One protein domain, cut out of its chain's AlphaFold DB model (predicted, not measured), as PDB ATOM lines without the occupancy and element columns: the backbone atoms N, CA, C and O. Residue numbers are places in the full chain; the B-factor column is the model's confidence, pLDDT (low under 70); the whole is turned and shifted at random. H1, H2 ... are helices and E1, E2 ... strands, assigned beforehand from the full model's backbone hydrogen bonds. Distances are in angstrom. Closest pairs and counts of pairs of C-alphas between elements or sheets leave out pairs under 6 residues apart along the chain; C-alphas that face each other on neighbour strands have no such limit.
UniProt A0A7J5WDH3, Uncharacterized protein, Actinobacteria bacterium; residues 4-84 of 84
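This is residues 4 to 84 of the 84 residues of an uncharacterized protein of Actinobacteria bacterium (UniProt A0A7J5WDH3). Two long helices, H1 and H3, make an open V, meeting where H1 ends and H3 begins; beyond this corner lie small H2 and the hairpin of E1 and E2, and H4 turns off H3's far end. The 81 printed residues, mostly helix by class, have four named helices and two antiparallel strands, ordered H1 H2 E1 E2 H3 H4. The whole is extended, radius of gyration of the C-alphas 19.9 A, spanning 53 by 40 by 16 A.

H1, residues 4 to 23, touches H3, residues 53 to 72, with residues 17 to 23 and 53 to 57 alone; the closest C-alphas, of Leu 20 and Phe 54, are 5.0 A apart. They run opposite ways at a shallow tilt of 32 degrees, only just short of steep. H2, residues 30 to 35, touches no helix. E1, residues 38 to 40, and E2, residues 44 to 46, form an antiparallel hairpin, with N 40 and O 44 within hydrogen-bond range at 2.8 A. H4, residues 74 to 83, is close to H3 but not clearly touching; the closest C-alphas, of Ala 70 and Phe 77, are 7.7 A apart. Every O i to N i+4 pair in H1, H2, H3 and H4 is within hydrogen-bond range.

H1 begins at C-alpha 4 (140.790, 175.245, 127.274) and is 28.8 A long; H3 is 28.5 A, and H4, 14.4 A, ends at C-alpha 83 (112.907, 169.601, 99.903).

The C-alphas farthest apart, of Phe 4 and Gly 42, are 56.1 A apart. The printed part has no cut and no long link. The model's pLDDT is under 70 at 17 residues, among them 21 to 31.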
ATOM      1  N   PHE A   4     140.700 174.697 125.916       82.88
ATOM      2  CA  PHE A   4     140.790 175.245 127.274       82.88
ATOM      3  C   PHE A   4     139.545 176.061 127.656       82.88
ATOM      4  O   PHE A   4     139.016 175.934 128.756       82.88
ATOM      5  N   TRP A   5     139.013 176.830 126.711       79.81
ATOM      6  CA  TRP A   5     137.798 177.632 126.881       79.81
ATOM      7  C   TRP A   5     136.555 176.766 127.102       79.81
ATOM      8  O   TRP A   5     135.703 177.138 127.899       79.81
ATOM      9  N   LEU A   6     136.474 175.596 126.456       80.75
ATOM     10  CA  LEU A   6     135.373 174.650 126.663       80.75
ATOM     11  C   LEU A   6     135.402 174.059 128.074       80.75
ATOM     12  O   LEU A   6     134.357 173.932 128.704       80.75
ATOM     13  N   VAL A   7     136.596 173.765 128.596       83.81
ATOM     14  CA  VAL A   7     136.767 173.305 129.982       83.81
ATOM     15  C   VAL A   7     136.328 174.391 130.969       83.81
ATOM     16  O   VAL A   7     135.600 174.092 131.912       83.81
ATOM     17  N   LEU A   8     136.693 175.655 130.735       86.56
ATOM     18  CA  LEU A   8     136.240 176.773 131.574       86.56
ATOM     19  C   LEU A   8     134.718 176.950 131.538       86.56
ATOM     20  O   LEU A   8     134.103 177.141 132.585       86.56
ATOM     21  N   LEU A   9     134.109 176.840 130.354       84.69
ATOM     22  CA  LEU A   9     132.657 176.914 130.177       84.69
ATOM     23  C   LEU A   9     131.945 175.786 130.928       84.69
ATOM     24  O   LEU A   9     130.948 176.024 131.606       84.69
ATOM     25  N   PHE A  10     132.491 174.571 130.862       82.38
ATOM     26  CA  PHE A  10     131.952 173.413 131.567       82.38
ATOM     27  C   PHE A  10     132.034 173.576 133.089       82.38
ATOM     28  O   PHE A  10     131.049 173.342 133.793       82.38
ATOM     29  N   VAL A  11     133.182 174.026 133.607       87.19
ATOM     30  CA  VAL A  11     133.367 174.275 135.044       87.19
ATOM     31  C   VAL A  11     132.417 175.374 135.525       87.19
ATOM     32  O   VAL A  11     131.717 175.180 136.517       87.19
ATOM     33  N   ALA A  12     132.324 176.492 134.798       86.12
ATOM     34  CA  ALA A  12     131.416 177.586 135.135       86.12
ATOM     35  C   ALA A  12     129.941 177.151 135.094       86.12
ATOM     36  O   ALA A  12     129.185 177.455 136.016       86.12
ATOM     37  N   GLY A  13     129.542 176.385 134.072       84.81
ATOM     38  CA  GLY A  13     128.193 175.834 133.955       84.81
ATOM     39  C   GLY A  13     127.850 174.872 135.092       84.81
ATOM     40  O   GLY A  13     126.762 174.949 135.655       84.81
ATOM     41  N   THR A  14     128.800 174.025 135.492       80.38
ATOM     42  CA  THR A  14     128.622 173.082 136.607       80.38
ATOM     43  C   THR A  14     128.447 173.818 137.936       80.38
ATOM     44  O   THR A  14     127.520 173.523 138.685       80.38
ATOM     45  N   VAL A  15     129.290 174.818 138.218       84.12
ATOM     46  CA  VAL A  15     129.171 175.642 139.433       84.12
ATOM     47  C   VAL A  15     127.846 176.409 139.446       84.12
ATOM     48  O   VAL A  15     127.157 176.424 140.466       84.12
ATOM     49  N   GLY A  16     127.452 176.989 138.308       81.81
ATOM     50  CA  GLY A  16     126.166 177.671 138.155       81.81
ATOM     51  C   GLY A  16     124.977 176.743 138.408       81.81
ATOM     52  O   GLY A  16     124.073 177.101 139.160       81.81
ATOM     53  N   ALA A  17     125.001 175.526 137.859       75.19
ATOM     54  CA  ALA A  17     123.964 174.524 138.092       75.19
ATOM     55  C   ALA A  17     123.872 174.130 139.575       75.19
ATOM     56  O   ALA A  17     122.776 174.116 140.130       75.19
ATOM     57  N   ILE A  18     125.008 173.885 140.241       77.56
ATOM     58  CA  ILE A  18     125.051 173.558 141.676       77.56
ATOM     59  C   ILE A  18     124.468 174.702 142.516       77.56
ATOM     60  O   ILE A  18     123.660 174.453 143.414       77.56
ATOM     61  N   MET A  19     124.824 175.956 142.216       77.44
ATOM     62  CA  MET A  19     124.232 177.112 142.892       77.44
ATOM     63  C   MET A  19     122.718 177.176 142.683       77.44
ATOM     64  O   MET A  19     121.972 177.318 143.647       77.44
ATOM     65  N   LEU A  20     122.241 177.018 141.449       70.56
ATOM     66  CA  LEU A  20     120.813 177.100 141.141       70.56
ATOM     67  C   LEU A  20     119.995 175.992 141.808       70.56
ATOM     68  O   LEU A  20     118.907 176.268 142.309       70.56
ATOM     69  N   ILE A  21     120.531 174.771 141.870       68.81
ATOM     70  CA  ILE A  21     119.931 173.662 142.626       68.81
ATOM     71  C   ILE A  21     119.857 174.018 144.116       68.81
ATOM     72  O   ILE A  21     118.839 173.775 144.757       68.81
ATOM     73  N   SER A  22     120.905 174.642 144.657       66.50
ATOM     74  CA  SER A  22     120.992 174.977 146.085       66.50
ATOM     75  C   SER A  22     120.065 176.131 146.493       66.50
ATOM     76  O   SER A  22     119.556 176.142 147.610       66.50
ATOM     77  N   PHE A  23     119.815 177.094 145.600       68.88
ATOM     78  CA  PHE A  23     118.944 178.251 145.863       68.88
ATOM     79  C   PHE A  23     117.490 178.060 145.407       68.88
ATOM     80  O   PHE A  23     116.615 178.805 145.843       68.88
ATOM     81  N   GLY A  24     117.203 177.065 144.563       60.41
ATOM     82  CA  GLY A  24     115.878 176.845 143.974       60.41
ATOM     83  C   GLY A  24     114.768 176.428 144.948       60.41
ATOM     84  O   GLY A  24     113.610 176.425 144.540       60.41
ATOM     85  N   GLY A  25     115.096 176.091 146.202       57.19
ATOM     86  CA  GLY A  25     114.145 175.604 147.212       57.19
ATOM     87  C   GLY A  25     113.850 176.556 148.378       57.19
ATOM     88  O   GLY A  25     113.166 176.152 149.311       57.19
ATOM     89  N   SER A  26     114.370 177.789 148.389       59.88
ATOM     90  CA  SER A  26     114.346 178.620 149.608       59.88
ATOM     91  C   SER A  26     113.025 179.340 149.900       59.88
ATOM     92  O   SER A  26     112.836 179.812 151.017       59.88
ATOM     93  N   THR A  27     112.118 179.455 148.925       62.97
ATOM     94  CA  THR A  27     110.923 180.317 149.037       62.97
ATOM     95  C   THR A  27     109.591 179.575 149.072       62.97
ATOM     96  O   THR A  27     108.587 180.195 149.406       62.97
ATOM     97  N   TYR A  28     109.557 178.274 148.773       65.69
ATOM     98  CA  TYR A  28     108.332 177.476 148.823       65.69
ATOM     99  C   TYR A  28     108.610 176.150 149.522       65.69
ATOM    100  O   TYR A  28     109.366 175.320 149.011       65.69
ATOM    101  N   THR A  29     108.058 175.973 150.722       69.31
ATOM    102  CA  THR A  29     108.348 174.789 151.531       69.31
ATOM    103  C   THR A  29     107.480 173.601 151.099       69.31
ATOM    104  O   THR A  29     106.393 173.792 150.552       69.31
ATOM    105  N   PRO A  30     107.900 172.352 151.377       69.50
ATOM    106  CA  PRO A  30     107.042 171.181 151.179       69.50
ATOM    107  C   PRO A  30     105.703 171.288 151.926       69.50
ATOM    108  O   PRO A  30     104.689 170.790 151.450       69.50
ATOM    109  N   HIS A  31     105.688 171.986 153.066       69.75
ATOM    110  CA  HIS A  31     104.478 172.220 153.849       69.75
ATOM    111  C   HIS A  31     103.497 173.166 153.139       69.75
ATOM    112  O   HIS A  31     102.296 172.903 153.103       69.75
ATOM    113  N   ASP A  32     104.008 174.223 152.500       70.19
ATOM    114  CA  ASP A  32     103.189 175.112 151.670       70.19
ATOM    115  C   ASP A  32     102.617 174.363 150.462       70.19
ATOM    116  O   ASP A  32     101.455 174.562 150.103       70.19
ATOM    117  N   ALA A  33     103.402 173.452 149.879       70.25
ATOM    118  CA  ALA A  33     102.984 172.605 148.766       70.25
ATOM    119  C   ALA A  33     101.827 171.666 149.144       70.25
ATOM    120  O   ALA A  33     100.903 171.477 148.355       70.25
ATOM    121  N   GLU A  34     101.847 171.110 150.357       70.62
ATOM    122  CA  GLU A  34     100.771 170.264 150.887       70.62
ATOM    123  C   GLU A  34      99.502 171.051 151.233       70.62
ATOM    124  O   GLU A  34      98.398 170.553 151.002       70.62
ATOM    125  N   MET A  35      99.654 172.270 151.764       72.62
ATOM    126  CA  MET A  35      98.547 173.177 152.102       72.62
ATOM    127  C   MET A  35      97.754 173.621 150.869       72.62
ATOM    128  O   MET A  35      96.540 173.794 150.947       72.62
ATOM    129  N   HIS A  36      98.429 173.784 149.730       70.25
ATOM    130  CA  HIS A  36      97.812 174.190 148.464       70.25
ATOM    131  C   HIS A  36      97.543 173.005 147.523       70.25
ATOM    132  O   HIS A  36      97.204 173.209 146.356       70.25
ATOM    133  N   ALA A  37      97.702 171.764 147.996       70.31
ATOM    134  CA  ALA A  37      97.486 170.584 147.173       70.31
ATOM    135  C   ALA A  37      95.990 170.348 146.923       70.31
ATOM    136  O   ALA A  37      95.209 170.191 147.863       70.31
ATOM    137  N   SER A  38      95.596 170.262 145.653       74.31
ATOM    138  CA  SER A  38      94.241 169.878 145.257       74.31
ATOM    139  C   SER A  38      94.098 168.358 145.264       74.31
ATOM    140  O   SER A  38      94.943 167.647 144.712       74.31
ATOM    141  N   GLU A  39      93.028 167.857 145.874       76.69
ATOM    142  CA  GLU A  39      92.727 166.429 145.933       76.69
ATOM    143  C   GLU A  39      91.783 166.025 144.795       76.69
ATOM    144  O   GLU A  39      90.676 166.547 144.659       76.69
ATOM    145  N   TYR A  40      92.219 165.063 143.986       73.56
ATOM    146  CA  TYR A  40      91.448 164.475 142.901       73.56
ATOM    147  C   TYR A  40      91.024 163.053 143.268       73.56
ATOM    148  O   TYR A  40      91.851 162.187 143.579       73.56
ATOM    149  N   ALA A  41      89.709 162.817 143.222       76.44
ATOM    150  CA  ALA A  41      89.076 161.513 143.443       76.44
ATOM    151  C   ALA A  41      89.493 160.804 144.752       76.44
ATOM    152  O   ALA A  41      89.515 159.575 144.808       76.44
ATOM    153  N   GLY A  42      89.870 161.559 145.792       73.56
ATOM    154  CA  GLY A  42      90.295 161.009 147.088       73.56
ATOM    155  C   GLY A  42      91.566 160.148 147.045       73.56
ATOM    156  O   GLY A  42      91.842 159.422 147.994       73.56
ATOM    157  N   THR A  43      92.292 160.151 145.919       69.88
ATOM    158  CA  THR A  43      93.392 159.202 145.660       69.88
ATOM    159  C   THR A  43      94.675 159.905 145.221       69.88
ATOM    160  O   THR A  43      95.768 159.434 145.525       69.88
ATOM    161  N   VAL A  44      94.567 161.043 144.526       71.81
ATOM    162  CA  VAL A  44      95.719 161.799 144.018       71.81
ATOM    163  C   VAL A  44      95.704 163.198 144.619       71.81
ATOM    164  O   VAL A  44      94.711 163.911 144.508       71.81
ATOM    165  N   ARG A  45      96.812 163.601 145.245       69.69
ATOM    166  CA  ARG A  45      97.025 164.975 145.712       69.69
ATOM    167  C   ARG A  45      98.074 165.627 144.825       69.69
ATOM    168  O   ARG A  45      99.223 165.193 144.812       69.69
ATOM    169  N   GLU A  46      97.671 166.650 144.082       72.56
ATOM    170  CA  GLU A  46      98.574 167.422 143.227       72.56
ATOM    171  C   GLU A  46      99.011 168.691 143.949       72.56
ATOM    172  O   GLU A  46      98.235 169.634 144.128       72.56
ATOM    173  N   ALA A  47     100.273 168.705 144.369       68.19
ATOM    174  CA  ALA A  47     100.898 169.881 144.945       68.19
ATOM    175  C   ALA A  47     101.182 170.915 143.844       68.19
ATOM    176  O   ALA A  47     101.952 170.656 142.918       68.19
ATOM    177  N   HIS A  48     100.575 172.096 143.960       67.69
ATOM    178  CA  HIS A  48     100.799 173.215 143.048       67.69
ATOM    179  C   HIS A  48     101.824 174.171 143.658       67.69
ATOM    180  O   HIS A  48     101.478 175.058 144.434       67.69
ATOM    181  N   GLY A  49     103.096 173.973 143.313       66.50
ATOM    182  CA  GLY A  49     104.185 174.868 143.693       66.50
ATOM    183  C   GLY A  49     104.624 175.786 142.547       66.50
ATOM    184  O   GLY A  49     104.428 175.453 141.375       66.50
ATOM    185  N   PRO A  50     105.248 176.937 142.851       69.62
ATOM    186  CA  PRO A  50     105.903 177.750 141.840       69.62
ATOM    187  C   PRO A  50     107.037 176.962 141.173       69.62
ATOM    188  O   PRO A  50     107.743 176.178 141.810       69.62
ATOM    189  N   VAL A  51     107.236 177.201 139.876       72.56
ATOM    190  CA  VAL A  51     108.373 176.653 139.129       72.56
ATOM    191  C   VAL A  51     109.675 177.111 139.791       72.56
ATOM    192  O   VAL A  51     109.870 178.306 140.024       72.56
ATOM    193  N   THR A  52     110.570 176.169 140.097       75.56
ATOM    194  CA  THR A  52     111.820 176.478 140.803       75.56
ATOM    195  C   THR A  52     112.725 177.375 139.958       75.56
ATOM    196  O   THR A  52     112.725 177.308 138.726       75.56
ATOM    197  N   LEU A  53     113.547 178.199 140.616       73.00
ATOM    198  CA  LEU A  53     114.525 179.051 139.925       73.00
ATOM    199  C   LEU A  53     115.472 178.223 139.039       73.00
ATOM    200  O   LEU A  53     115.811 178.644 137.936       73.00
ATOM    201  N   PHE A  54     115.851 177.026 139.496       73.88
ATOM    202  CA  PHE A  54     116.618 176.069 138.702       73.88
ATOM    203  C   PHE A  54     115.925 175.754 137.373       73.88
ATOM    204  O   PHE A  54     116.540 175.899 136.318       73.88
ATOM    205  N   LEU A  55     114.640 175.388 137.418       77.81
ATOM    206  CA  LEU A  55     113.881 175.026 136.225       77.81
ATOM    207  C   LEU A  55     113.719 176.225 135.280       77.81
ATOM    208  O   LEU A  55     113.901 176.078 134.073       77.81
ATOM    209  N   TRP A  56     113.472 177.422 135.822       79.12
ATOM    210  CA  TRP A  56     113.435 178.663 135.040       79.12
ATOM    211  C   TRP A  56     114.741 178.929 134.294       79.12
ATOM    212  O   TRP A  56     114.717 179.245 133.102       79.12
ATOM    213  N   VAL A  57     115.884 178.775 134.964       80.50
ATOM    214  CA  VAL A  57     117.186 178.974 134.320       80.50
ATOM    215  C   VAL A  57     117.470 177.882 133.292       80.50
ATOM    216  O   VAL A  57     117.975 178.191 132.213       80.50
ATOM    217  N   SER A  58     117.102 176.627 133.563       82.12
ATOM    218  CA  SER A  58     117.203 175.553 132.569       82.12
ATOM    219  C   SER A  58     116.360 175.845 131.325       82.12
ATOM    220  O   SER A  58     116.867 175.711 130.212       82.12
ATOM    221  N   TYR A  59     115.116 176.305 131.482       83.00
ATOM    222  CA  TYR A  59     114.271 176.695 130.350       83.00
ATOM    223  C   TYR A  59     114.868 177.850 129.553       83.00
ATOM    224  O   TYR A  59     114.906 177.781 128.324       83.00
ATOM    225  N   ALA A  60     115.390 178.878 130.227       82.31
ATOM    226  CA  ALA A  60     116.053 179.990 129.558       82.31
ATOM    227  C   ALA A  60     117.295 179.526 128.778       82.31
ATOM    228  O   ALA A  60     117.473 179.910 127.624       82.31
ATOM    229  N   ALA A  61     118.124 178.663 129.371       86.44
ATOM    230  CA  ALA A  61     119.314 178.125 128.720       86.44
ATOM    231  C   ALA A  61     118.967 177.304 127.470       86.44
ATOM    232  O   ALA A  61     119.585 177.496 126.423       86.44
ATOM    233  N   ILE A  62     117.952 176.435 127.555       88.12
ATOM    234  CA  ILE A  62     117.473 175.646 126.413       88.12
ATOM    235  C   ILE A  62     116.932 176.574 125.325       88.12
ATOM    236  O   ILE A  62     117.329 176.438 124.175       88.12
ATOM    237  N   ALA A  63     116.093 177.554 125.675       83.12
ATOM    238  CA  ALA A  63     115.536 178.501 124.711       83.12
ATOM    239  C   ALA A  63     116.630 179.299 123.980       83.12
ATOM    240  O   ALA A  63     116.609 179.391 122.752       83.12
ATOM    241  N   ILE A  64     117.615 179.827 124.716       90.50
ATOM    242  CA  ILE A  64     118.758 180.548 124.135       90.50
ATOM    243  C   ILE A  64     119.548 179.629 123.202       90.50
ATOM    244  O   ILE A  64     119.864 180.022 122.079       90.50
ATOM    245  N   PHE A  65     119.840 178.401 123.639       91.62
ATOM    246  CA  PHE A  65     120.564 177.433 122.823       91.62
ATOM    247  C   PHE A  65     119.797 177.071 121.548       91.62
ATOM    248  O   PHE A  65     120.390 177.050 120.474       91.62
ATOM    249  N   SER A  66     118.486 176.842 121.634       88.25
ATOM    250  CA  SER A  66     117.648 176.526 120.475       88.25
ATOM    251  C   SER A  66     117.628 177.663 119.455       88.25
ATOM    252  O   SER A  66     117.790 177.404 118.267       88.25
ATOM    253  N   VAL A  67     117.490 178.918 119.901       92.06
ATOM    254  CA  VAL A  67     117.539 180.090 119.009       92.06
ATOM    255  C   VAL A  67     118.917 180.224 118.363       92.06
ATOM    256  O   VAL A  67     119.014 180.405 117.151       92.06
ATOM    257  N   TRP A  68     119.985 180.094 119.152       94.69
ATOM    258  CA  TRP A  68     121.359 180.145 118.656       94.69
ATOM    259  C   TRP A  68     121.642 179.049 117.620       94.69
ATOM    260  O   TRP A  68     122.203 179.319 116.559       94.69
ATOM    261  N   TYR A  69     121.220 177.816 117.902       90.56
ATOM    262  CA  TYR A  69     121.391 176.674 117.012       90.56
ATOM    263  C   TYR A  69     120.603 176.850 115.708       90.56
ATOM    264  O   TYR A  69     121.154 176.661 114.625       90.56
ATOM    265  N   ALA A  70     119.341 177.284 115.800       90.94
ATOM    266  CA  ALA A  70     118.506 177.570 114.637       90.94
ATOM    267  C   ALA A  70     119.101 178.670 113.748       90.94
ATOM    268  O   ALA A  70     119.054 178.562 112.525       90.94
ATOM    269  N   TRP A  71     119.695 179.703 114.353       93.75
ATOM    270  CA  TRP A  71     120.403 180.749 113.622       93.75
ATOM    271  C   TRP A  71     121.621 180.191 112.882       93.75
ATOM    272  O   TRP A  71     121.794 180.456 111.693       93.75
ATOM    273  N   LEU A  72     122.480 179.434 113.573       94.31
ATOM    274  CA  LEU A  72     123.728 178.922 113.002       94.31
ATOM    275  C   LEU A  72     123.470 177.974 111.821       94.31
ATOM    276  O   LEU A  72     124.181 178.031 110.822       94.31
ATOM    277  N   HIS A  73     122.429 177.151 111.929       93.62
ATOM    278  CA  HIS A  73     122.055 176.150 110.930       93.62
ATOM    279  C   HIS A  73     120.890 176.604 110.034       93.62
ATOM    280  O   HIS A  73     120.234 175.784 109.393       93.62
ATOM    281  N   TRP A  74     120.615 177.913 109.955       89.38
ATOM    282  CA  TRP A  74     119.461 178.442 109.217       89.38
ATOM    283  C   TRP A  74     119.436 178.018 107.742       89.38
ATOM    284  O   TRP A  74     118.371 177.718 107.206       89.38
ATOM    285  N   SER A  75     120.597 177.955 107.084       91.81
ATOM    286  CA  SER A  75     120.701 177.503 105.691       91.81
ATOM    287  C   SER A  75     120.300 176.038 105.518       91.81
ATOM    288  O   SER A  75     119.578 175.717 104.582       91.81
ATOM    289  N   GLU A  76     120.713 175.169 106.441       91.44
ATOM    290  CA  GLU A  76     120.365 173.743 106.430       91.44
ATOM    291  C   GLU A  76     118.859 173.556 106.655       91.44
ATOM    292  O   GLU A  76     118.205 172.793 105.946       91.44
ATOM    293  N   PHE A  77     118.280 174.322 107.587       88.69
ATOM    294  CA  PHE A  77     116.835 174.334 107.804       88.69
ATOM    295  C   PHE A  77     116.075 174.825 106.568       88.69
ATOM    296  O   PHE A  77     115.096 174.200 106.165       88.69
ATOM    297  N   ALA A  78     116.529 175.910 105.936       88.12
ATOM    298  CA  ALA A  78     115.909 176.451 104.730       88.12
ATOM    299  C   ALA A  78     115.959 175.462 103.551       88.12
ATOM    300  O   ALA A  78     114.992 175.351 102.799       88.12
ATOM    301  N   GLU A  79     117.059 174.720 103.402       91.00
ATOM    302  CA  GLU A  79     117.183 173.659 102.402       91.00
ATOM    303  C   GLU A  79     116.247 172.482 102.692       91.00
ATOM    304  O   GLU A  79     115.532 172.049 101.790       91.00
ATOM    305  N   MET A  80     116.173 172.016 103.942       88.12
ATOM    306  CA  MET A  80     115.250 170.951 104.345       88.12
ATOM    307  C   MET A  80     113.786 171.324 104.069       88.12
ATOM    308  O   MET A  80     113.047 170.518 103.512       88.12
ATOM    309  N   PHE A  81     113.373 172.558 104.386       86.31
ATOM    310  CA  PHE A  81     112.021 173.043 104.079       86.31
ATOM    311  C   PHE A  81     111.742 173.156 102.581       86.31
ATOM    312  O   PHE A  81     110.595 173.045 102.171       86.31
ATOM    313  N   ARG A  82     112.769 173.383 101.759       85.44
ATOM    314  CA  ARG A  82     112.631 173.428 100.301       85.44
ATOM    315  C   ARG A  82     112.487 172.034  99.678       85.44
ATOM    316  O   ARG A  82     111.980 171.928  98.564       85.44
ATOM    317  N   MET A  83     112.981 170.997 100.353       80.25
ATOM    318  CA  MET A  83     112.907 169.601  99.903       80.25
ATOM    319  C   MET A  83     111.629 168.877 100.354       80.25
ATOM    320  O   MET A  83     111.381 167.770  99.876       80.25
ATOM    321  N   MET A  84     110.855 169.474 101.266       73.19
ATOM    322  CA  MET A  84     109.569 168.965 101.758       73.19
ATOM    323  C   MET A  84     108.408 169.484 100.909       73.19
ATOM    324  O   MET A  84     107.481 168.684 100.654       73.19
TER     325      MET A  84